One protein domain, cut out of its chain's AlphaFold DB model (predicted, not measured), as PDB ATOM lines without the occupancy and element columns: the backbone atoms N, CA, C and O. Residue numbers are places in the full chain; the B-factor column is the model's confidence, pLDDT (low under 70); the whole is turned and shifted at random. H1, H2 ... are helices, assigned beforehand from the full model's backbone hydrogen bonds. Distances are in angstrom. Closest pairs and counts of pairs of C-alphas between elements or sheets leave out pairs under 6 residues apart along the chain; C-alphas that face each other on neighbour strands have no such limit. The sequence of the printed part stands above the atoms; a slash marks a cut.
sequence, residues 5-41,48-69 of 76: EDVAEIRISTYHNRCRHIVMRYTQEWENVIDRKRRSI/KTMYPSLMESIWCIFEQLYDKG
ATOM      1  N   GLU A   5      -1.437  70.667 -16.994       72.25
ATOM      2  CA  GLU A   5      -1.052  69.266 -17.228       72.25
ATOM      3  C   GLU A   5       0.460  69.052 -17.102       72.25
ATOM      4  O   GLU A   5       0.879  68.155 -16.369       72.25
ATOM      5  N   ASP A   6       1.281  69.941 -17.671       68.19
ATOM      6  CA  ASP A   6       2.745  69.888 -17.534       68.19
ATOM      7  C   ASP A   6       3.157  69.950 -16.052       68.19
ATOM      8  O   ASP A   6       4.065  69.252 -15.600       68.19
ATOM      9  N   VAL A   7       2.440  70.744 -15.247       70.38
ATOM     10  CA  VAL A   7       2.666  70.834 -13.796       70.38
ATOM     11  C   VAL A   7       2.303  69.521 -13.090       70.38
ATOM     12  O   VAL A   7       2.973  69.136 -12.129       70.38
ATOM     13  N   ALA A   8       1.268  68.810 -13.543       76.81
ATOM     14  CA  ALA A   8       0.880  67.520 -12.975       76.81
ATOM     15  C   ALA A   8       1.915  66.428 -13.287       76.81
ATOM     16  O   ALA A   8       2.322  65.701 -12.378       76.81
ATOM     17  N   GLU A   9       2.413  66.358 -14.521       79.12
ATOM     18  CA  GLU A   9       3.456  65.401 -14.916       79.12
ATOM     19  C   GLU A   9       4.776  65.634 -14.167       79.12
ATOM     20  O   GLU A   9       5.400  64.693 -13.660       79.12
ATOM     21  N   ILE A  10       5.177  66.901 -14.005       78.81
ATOM     22  CA  ILE A  10       6.354  67.274 -13.207       78.81
ATOM     23  C   ILE A  10       6.179  66.829 -11.747       78.81
ATOM     24  O   ILE A  10       7.113  66.308 -11.130       78.81
ATOM     25  N   ARG A  11       4.976  66.968 -11.177       80.56
ATOM     26  CA  ARG A  11       4.693  66.510  -9.806       80.56
ATOM     27  C   ARG A  11       4.741  64.989  -9.680       80.56
ATOM     28  O   ARG A  11       5.311  64.493  -8.707       80.56
ATOM     29  N   ILE A  12       4.189  64.257 -10.647       87.75
ATOM     30  CA  ILE A  12       4.181  62.786 -10.655       87.75
ATOM     31  C   ILE A  12       5.608  62.239 -10.774       87.75
ATOM     32  O   ILE A  12       6.012  61.384  -9.985       87.75
ATOM     33  N   SER A  13       6.405  62.762 -11.707       89.62
ATOM     34  CA  SER A  13       7.804  62.345 -11.881       89.62
ATOM     35  C   SER A  13       8.651  62.641 -10.639       89.62
ATOM     36  O   SER A  13       9.385  61.769 -10.166       89.62
ATOM     37  N   THR A  14       8.489  63.827 -10.043       91.19
ATOM     38  CA  THR A  14       9.166  64.201  -8.792       91.19
ATOM     39  C   THR A  14       8.788  63.257  -7.648       91.19
ATOM     40  O   THR A  14       9.660  62.789  -6.911       91.19
ATOM     41  N   TYR A  15       7.503  62.924  -7.521       89.06
ATOM     42  CA  TYR A  15       7.009  61.993  -6.511       89.06
ATOM     43  C   TYR A  15       7.592  60.584  -6.697       89.06
ATOM     44  O   TYR A  15       8.162  60.028  -5.757       89.06
ATOM     45  N   HIS A  16       7.547  60.035  -7.914       90.56
ATOM     46  CA  HIS A  16       8.112  58.716  -8.215       90.56
ATOM     47  C   HIS A  16       9.613  58.640  -7.917       90.56
ATOM     48  O   HIS A  16      10.082  57.657  -7.337       90.56
ATOM     49  N   ASN A  17      10.366  59.689  -8.253       92.12
ATOM     50  CA  ASN A  17      11.794  59.761  -7.950       92.12
ATOM     51  C   ASN A  17      12.049  59.787  -6.440       92.12
ATOM     52  O   ASN A  17      12.943  59.088  -5.955       92.12
ATOM     53  N   ARG A  18      11.230  60.517  -5.672       91.81
ATOM     54  CA  ARG A  18      11.326  60.527  -4.208       91.81
ATOM     55  C   ARG A  18      11.027  59.154  -3.608       91.81
ATOM     56  O   ARG A  18      11.780  58.712  -2.742       91.81
ATOM     57  N   CYS A  19       9.986  58.470  -4.079       91.62
ATOM     58  CA  CYS A  19       9.648  57.115  -3.639       91.62
ATOM     59  C   CYS A  19      10.792  56.132  -3.911       91.62
ATOM     60  O   CYS A  19      11.211  55.423  -2.997       91.62
ATOM     61  N   ARG A  20      11.356  56.134  -5.130       91.75
ATOM     62  CA  ARG A  20      12.511  55.283  -5.467       91.75
ATOM     63  C   ARG A  20      13.713  55.571  -4.576       91.75
ATOM     64  O   ARG A  20      14.339  54.640  -4.085       91.75
ATOM     65  N   HIS A  21      14.008  56.846  -4.332       92.81
ATOM     66  CA  HIS A  21      15.138  57.237  -3.496       92.81
ATOM     67  C   HIS A  21      15.010  56.714  -2.058       92.81
ATOM     68  O   HIS A  21      15.977  56.197  -1.505       92.81
ATOM     69  N   ILE A  22      13.815  56.805  -1.464       93.00
ATOM     70  CA  ILE A  22      13.563  56.296  -0.109       93.00
ATOM     71  C   ILE A  22      13.765  54.778  -0.052       93.00
ATOM     72  O   ILE A  22      14.440  54.292   0.852       93.00
ATOM     73  N   VAL A  23      13.227  54.037  -1.027       91.38
ATOM     74  CA  VAL A  23      13.384  52.575  -1.093       91.38
ATOM     75  C   VAL A  23      14.863  52.189  -1.185       91.38
ATOM     76  O   VAL A  23      15.331  51.395  -0.376       91.38
ATOM     77  N   MET A  24      15.613  52.803  -2.107       89.25
ATOM     78  CA  MET A  24      17.035  52.497  -2.308       89.25
ATOM     79  C   MET A  24      17.890  52.821  -1.081       89.25
ATOM     80  O   MET A  24      18.786  52.053  -0.733       89.25
ATOM     81  N   ARG A  25      17.591  53.928  -0.387       91.19
ATOM     82  CA  ARG A  25      18.281  54.291   0.854       91.19
ATOM     83  C   ARG A  25      18.156  53.185   1.904       91.19
ATOM     84  O   ARG A  25      19.161  52.781   2.482       91.19
ATOM     85  N   TYR A  26      16.942  52.691   2.145       90.19
ATOM     86  CA  TYR A  26      16.730  51.636   3.136       90.19
ATOM     87  C   TYR A  26      17.354  50.304   2.722       90.19
ATOM     88  O   TYR A  26      17.851  49.585   3.585       90.19
ATOM     89  N   THR A  27      17.391  49.986   1.424       88.81
ATOM     90  CA  THR A  27      18.115  48.809   0.925       88.81
ATOM     91  C   THR A  27      19.596  48.863   1.304       88.81
ATOM     92  O   THR A  27      20.124  47.878   1.817       88.81
ATOM     93  N   GLN A  28      20.248  50.017   1.139       87.88
ATOM     94  CA  GLN A  28      21.662  50.177   1.486       87.88
ATOM     95  C   GLN A  28      21.916  50.156   3.001       87.88
ATOM     96  O   GLN A  28      22.887  49.561   3.467       87.88
ATOM     97  N   GLU A  29      21.033  50.762   3.800       90.69
ATOM     98  CA  GLU A  29      21.107  50.650   5.264       90.69
ATOM     99  C   GLU A  29      20.976  49.180   5.714       90.69
ATOM    100  O   GLU A  29      21.658  48.750   6.646       90.69
ATOM    101  N   TRP A  30      20.151  48.388   5.025       89.38
ATOM    102  CA  TRP A  30      19.930  46.976   5.335       89.38
ATOM    103  C   TRP A  30      21.110  46.073   4.953       89.38
ATOM    104  O   TRP A  30      21.445  45.172   5.720       89.38
ATOM    105  N   GLU A  31      21.783  46.340   3.831       88.00
ATOM    106  CA  GLU A  31      23.002  45.626   3.416       88.00
ATOM    107  C   GLU A  31      24.076  45.669   4.517       88.00
ATOM    108  O   GLU A  31      24.565  44.625   4.952       88.00
ATOM    109  N   ASN A  32      24.329  46.853   5.085       89.06
ATOM    110  CA  ASN A  32      25.268  47.031   6.201       89.06
ATOM    111  C   ASN A  32      24.879  46.211   7.446       89.06
ATOM    112  O   ASN A  32      25.732  45.693   8.173       89.06
ATOM    113  N   VAL A  33      23.576  46.096   7.728       91.12
ATOM    114  CA  VAL A  33      23.073  45.310   8.864       91.12
ATOM    115  C   VAL A  33      23.272  43.814   8.621       91.12
ATOM    116  O   VAL A  33      23.656  43.095   9.545       91.12
ATOM    117  N   ILE A  34      23.019  43.339   7.401       89.31
ATOM    118  CA  ILE A  34      23.149  41.930   7.012       89.31
ATOM    119  C   ILE A  34      24.614  41.484   6.980       89.31
ATOM    120  O   ILE A  34      24.920  40.407   7.506       89.31
ATOM    121  N   ASP A  35      25.513  42.334   6.487       87.75
ATOM    122  CA  ASP A  35      26.958  42.096   6.513       87.75
ATOM    123  C   ASP A  35      27.477  41.958   7.955       87.75
ATOM    124  O   ASP A  35      28.107  40.962   8.322       87.75
ATOM    125  N   ARG A  36      27.056  42.861   8.856       90.25
ATOM    126  CA  ARG A  36      27.374  42.757  10.293       90.25
ATOM    127  C   ARG A  36      26.871  41.453  10.922       90.25
ATOM    128  O   ARG A  36      27.474  40.947  11.871       90.25
ATOM    129  N   LYS A  37      25.756  40.908  10.429       89.00
ATOM    130  CA  LYS A  37      25.184  39.629  10.882       89.00
ATOM    131  C   LYS A  37      25.855  38.408  10.238       89.00
ATOM    132  O   LYS A  37      25.443  37.292  10.547       89.00
ATOM    133  N   ARG A  38      26.886  38.600   9.400       84.06
ATOM    134  CA  ARG A  38      27.611  37.551   8.658       84.06
ATOM    135  C   ARG A  38      26.694  36.658   7.820       84.06
ATOM    136  O   ARG A  38      26.966  35.472   7.639       84.06
ATOM    137  N   ARG A  39      25.582  37.206   7.325       84.25
ATOM    138  CA  ARG A  39      24.686  36.479   6.427       84.25
ATOM    139  C   ARG A  39      25.110  36.780   4.992       84.25
ATOM    140  O   ARG A  39      24.890  37.879   4.503       84.25
ATOM    141  N   SER A  40      25.696  35.787   4.327       81.50
ATOM    142  CA  SER A  40      26.107  35.893   2.925       81.50
ATOM    143  C   SER A  40      24.877  35.866   2.013       81.50
ATOM    144  O   SER A  40      24.295  34.806   1.787       81.50
ATOM    145  N   ILE A  41      24.462  37.033   1.522       83.88
ATOM    146  CA  ILE A  41      23.423  37.212   0.497       83.88
ATOM    147  C   ILE A  41      24.039  38.025  -0.641       83.88
ATOM    148  O   ILE A  41      24.818  38.939  -0.387       83.88
ATOM    149  N   LYS A  48      14.284  43.460  -7.861       90.88
ATOM    150  CA  LYS A  48      13.413  44.514  -7.349       90.88
ATOM    151  C   LYS A  48      12.137  44.550  -8.169       90.88
ATOM    152  O   LYS A  48      12.185  44.595  -9.394       90.88
ATOM    153  N   THR A  49      10.989  44.624  -7.499       92.50
ATOM    154  CA  THR A  49       9.653  44.750  -8.124       92.50
ATOM    155  C   THR A  49       9.509  45.964  -9.039       92.50
ATOM    156  O   THR A  49       8.616  46.003  -9.874       92.50
ATOM    157  N   MET A  50      10.405  46.943  -8.906       91.88
ATOM    158  CA  MET A  50      10.473  48.130  -9.755       91.88
ATOM    159  C   MET A  50      11.348  47.985 -11.006       91.88
ATOM    160  O   MET A  50      11.459  48.951 -11.760       91.88
ATOM    161  N   TYR A  51      12.003  46.839 -11.217       92.44
ATOM    162  CA  TYR A  51      12.781  46.604 -12.428       92.44
ATOM    163  C   TYR A  51      11.864  46.369 -13.633       92.44
ATOM    164  O   TYR A  51      10.913  45.591 -13.515       92.44
ATOM    165  N   PRO A  52      12.158  46.987 -14.798       93.62
ATOM    166  CA  PRO A  52      11.351  46.818 -16.004       93.62
ATOM    167  C   PRO A  52      11.160  45.352 -16.402       93.62
ATOM    168  O   PRO A  52      10.040  44.949 -16.681       93.62
ATOM    169  N   SER A  53      12.205  44.526 -16.309       93.12
ATOM    170  CA  SER A  53      12.141  43.093 -16.637       93.12
ATOM    171  C   SER A  53      11.124  42.315 -15.793       93.12
ATOM    172  O   SER A  53      10.407  41.446 -16.296       93.12
ATOM    173  N   LEU A  54      11.025  42.634 -14.500       94.00
ATOM    174  CA  LEU A  54      10.044  42.016 -13.611       94.00
ATOM    175  C   LEU A  54       8.634  42.559 -13.880       94.00
ATOM    176  O   LEU A  54       7.675  41.791 -13.867       94.00
ATOM    177  N   MET A  55       8.501  43.856 -14.171       95.81
ATOM    178  CA  MET A  55       7.219  44.460 -14.559       95.81
ATOM    179  C   MET A  55       6.677  43.868 -15.868       95.81
ATOM    180  O   MET A  55       5.500  43.522 -15.926       95.81
ATOM    181  N   GLU A  56       7.528  43.675 -16.876       95.62
ATOM    182  CA  GLU A  56       7.175  43.021 -18.144       95.62
ATOM    183  C   GLU A  56       6.705  41.582 -17.924       95.62
ATOM    184  O   GLU A  56       5.688  41.160 -18.475       95.62
ATOM    185  N   SER A  57       7.393  40.846 -17.046       96.56
ATOM    186  CA  SER A  57       6.983  39.490 -16.667       96.56
ATOM    187  C   SER A  57       5.584  39.480 -16.038       96.56
ATOM    188  O   SER A  57       4.755  38.632 -16.366       96.56
ATOM    189  N   ILE A  58       5.290  40.451 -15.165       96.19
ATOM    190  CA  ILE A  58       3.965  40.604 -14.548       96.19
ATOM    191  C   ILE A  58       2.907  40.947 -15.598       96.19
ATOM    192  O   ILE A  58       1.816  40.387 -15.547       96.19
ATOM    193  N   TRP A  59       3.209  41.830 -16.554       96.25
ATOM    194  CA  TRP A  59       2.280  42.176 -17.631       96.25
ATOM    195  C   TRP A  59       1.934  40.971 -18.502       96.25
ATOM    196  O   TRP A  59       0.753  40.733 -18.737       96.25
ATOM    197  N   CYS A  60       2.919  40.153 -18.882       96.44
ATOM    198  CA  CYS A  60       2.680  38.925 -19.641       96.44
ATOM    199  C   CYS A  60       1.798  37.926 -18.870       96.44
ATOM    200  O   CYS A  60       0.898  37.304 -19.436       96.44
ATOM    201  N   ILE A  61       2.021  37.769 -17.561       96.62
ATOM    202  CA  ILE A  61       1.174  36.907 -16.721       96.62
ATOM    203  C   ILE A  61      -0.242  37.485 -16.618       96.62
ATOM    204  O   ILE A  61      -1.220  36.744 -16.691       96.62
ATOM    205  N   PHE A  62      -0.362  38.800 -16.448       96.75
ATOM    206  CA  PHE A  62      -1.650  39.470 -16.321       96.75
ATOM    207  C   PHE A  62      -2.479  39.372 -17.606       96.75
ATOM    208  O   PHE A  62      -3.671  39.086 -17.527       96.75
ATOM    209  N   GLU A  63      -1.849  39.525 -18.772       96.38
ATOM    210  CA  GLU A  63      -2.467  39.304 -20.084       96.38
ATOM    211  C   GLU A  63      -3.009  37.874 -20.204       96.38
ATOM    212  O   GLU A  63      -4.188  37.681 -20.479       96.38
ATOM    213  N   GLN A  64      -2.217  36.861 -19.839       97.00
ATOM    214  CA  GLN A  64      -2.684  35.470 -19.848       97.00
ATOM    215  C   GLN A  64      -3.872  35.215 -18.907       97.00
ATOM    216  O   GLN A  64      -4.708  34.353 -19.180       97.00
ATOM    217  N   LEU A  65      -3.937  35.903 -17.765       96.88
ATOM    218  CA  LEU A  65      -5.076  35.804 -16.847       96.88
ATOM    219  C   LEU A  65      -6.314  36.509 -17.408       96.88
ATOM    220  O   LEU A  65      -7.429  36.019 -17.219       96.88
ATOM    221  N   TYR A  66      -6.112  37.631 -18.096       95.81
ATOM    222  CA  TYR A  66      -7.163  38.359 -18.790       95.81
ATOM    223  C   TYR A  66      -7.759  37.523 -19.930       95.81
ATOM    224  O   TYR A  66      -8.973  37.322 -19.951       95.81
ATOM    225  N   ASP A  67      -6.922  36.925 -20.779       96.06
ATOM    226  CA  ASP A  67      -7.347  36.075 -21.902       96.06
ATOM    227  C   ASP A  67      -8.116  34.827 -21.451       96.06
ATOM    228  O   ASP A  67      -9.027  34.355 -22.128       96.06
ATOM    229  N   LYS A  68      -7.784  34.294 -20.269       96.44
ATOM    230  CA  LYS A  68      -8.497  33.163 -19.652       96.44
ATOM    231  C   LYS A  68      -9.813  33.562 -18.974       96.44
ATOM    232  O   LYS A  68     -10.500  32.696 -18.441       96.44
ATOM    233  N   GLY A  69     -10.161  34.850 -18.956       93.94
ATOM    234  CA  GLY A  69     -11.374  35.360 -18.317       93.94
ATOM    235  C   GLY A  69     -11.318  35.400 -16.785       93.94
ATOM    236  O   GLY A  69     -12.357  35.533 -16.142       93.94
TER     237      GLY A  69
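AT A GLANCE: This is residues 5 to 41 and 48 to 69 of the 76 residues of the protein "Hypothetical protein" of Rotaria sp. Silwood1 (UniProt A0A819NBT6). Two helices that do not pack together make an open, loose frame: the long, straight H1 forms one side, and the shorter H2 stands off from it and slants away. After H1 the printed part folds back in residues 37 to 41, and a cut parts this stretch from residues 48 to 51, which lead into H2. The printed part has 59 residues, with H1 then H2 along the chain, no named strand, and the class all helix. It is extended, with a radius of gyration of the C-alphas of 17.5 A, and flat, spanning 47 by 38 by 15 A.

HOW THE PARTS SIT: Look first at H1, residues 5 to 36, and then at H2, residues 52 to 67; the two are apart. In both, every O i to N i+4 pair is within hydrogen-bond range.

IN THESE COORDINATES: Find C-alpha 5 at (-1.052, 69.266, -17.228); from there H1 runs 47.6 A to C-alpha 36 at (27.374, 42.757, 10.293). H2 runs 22.4 A, ending at C-alpha 67 at (-7.347, 36.075, -21.902).

THE WHOLE: The C-alphas farthest apart, of Glu 5 and Arg 38, are 50.0 A apart. Residues 42 to 47 are not printed, and C-alphas 41 and 48 are 14.7 A apart across this cut. Residue 6 alone has pLDDT under 70.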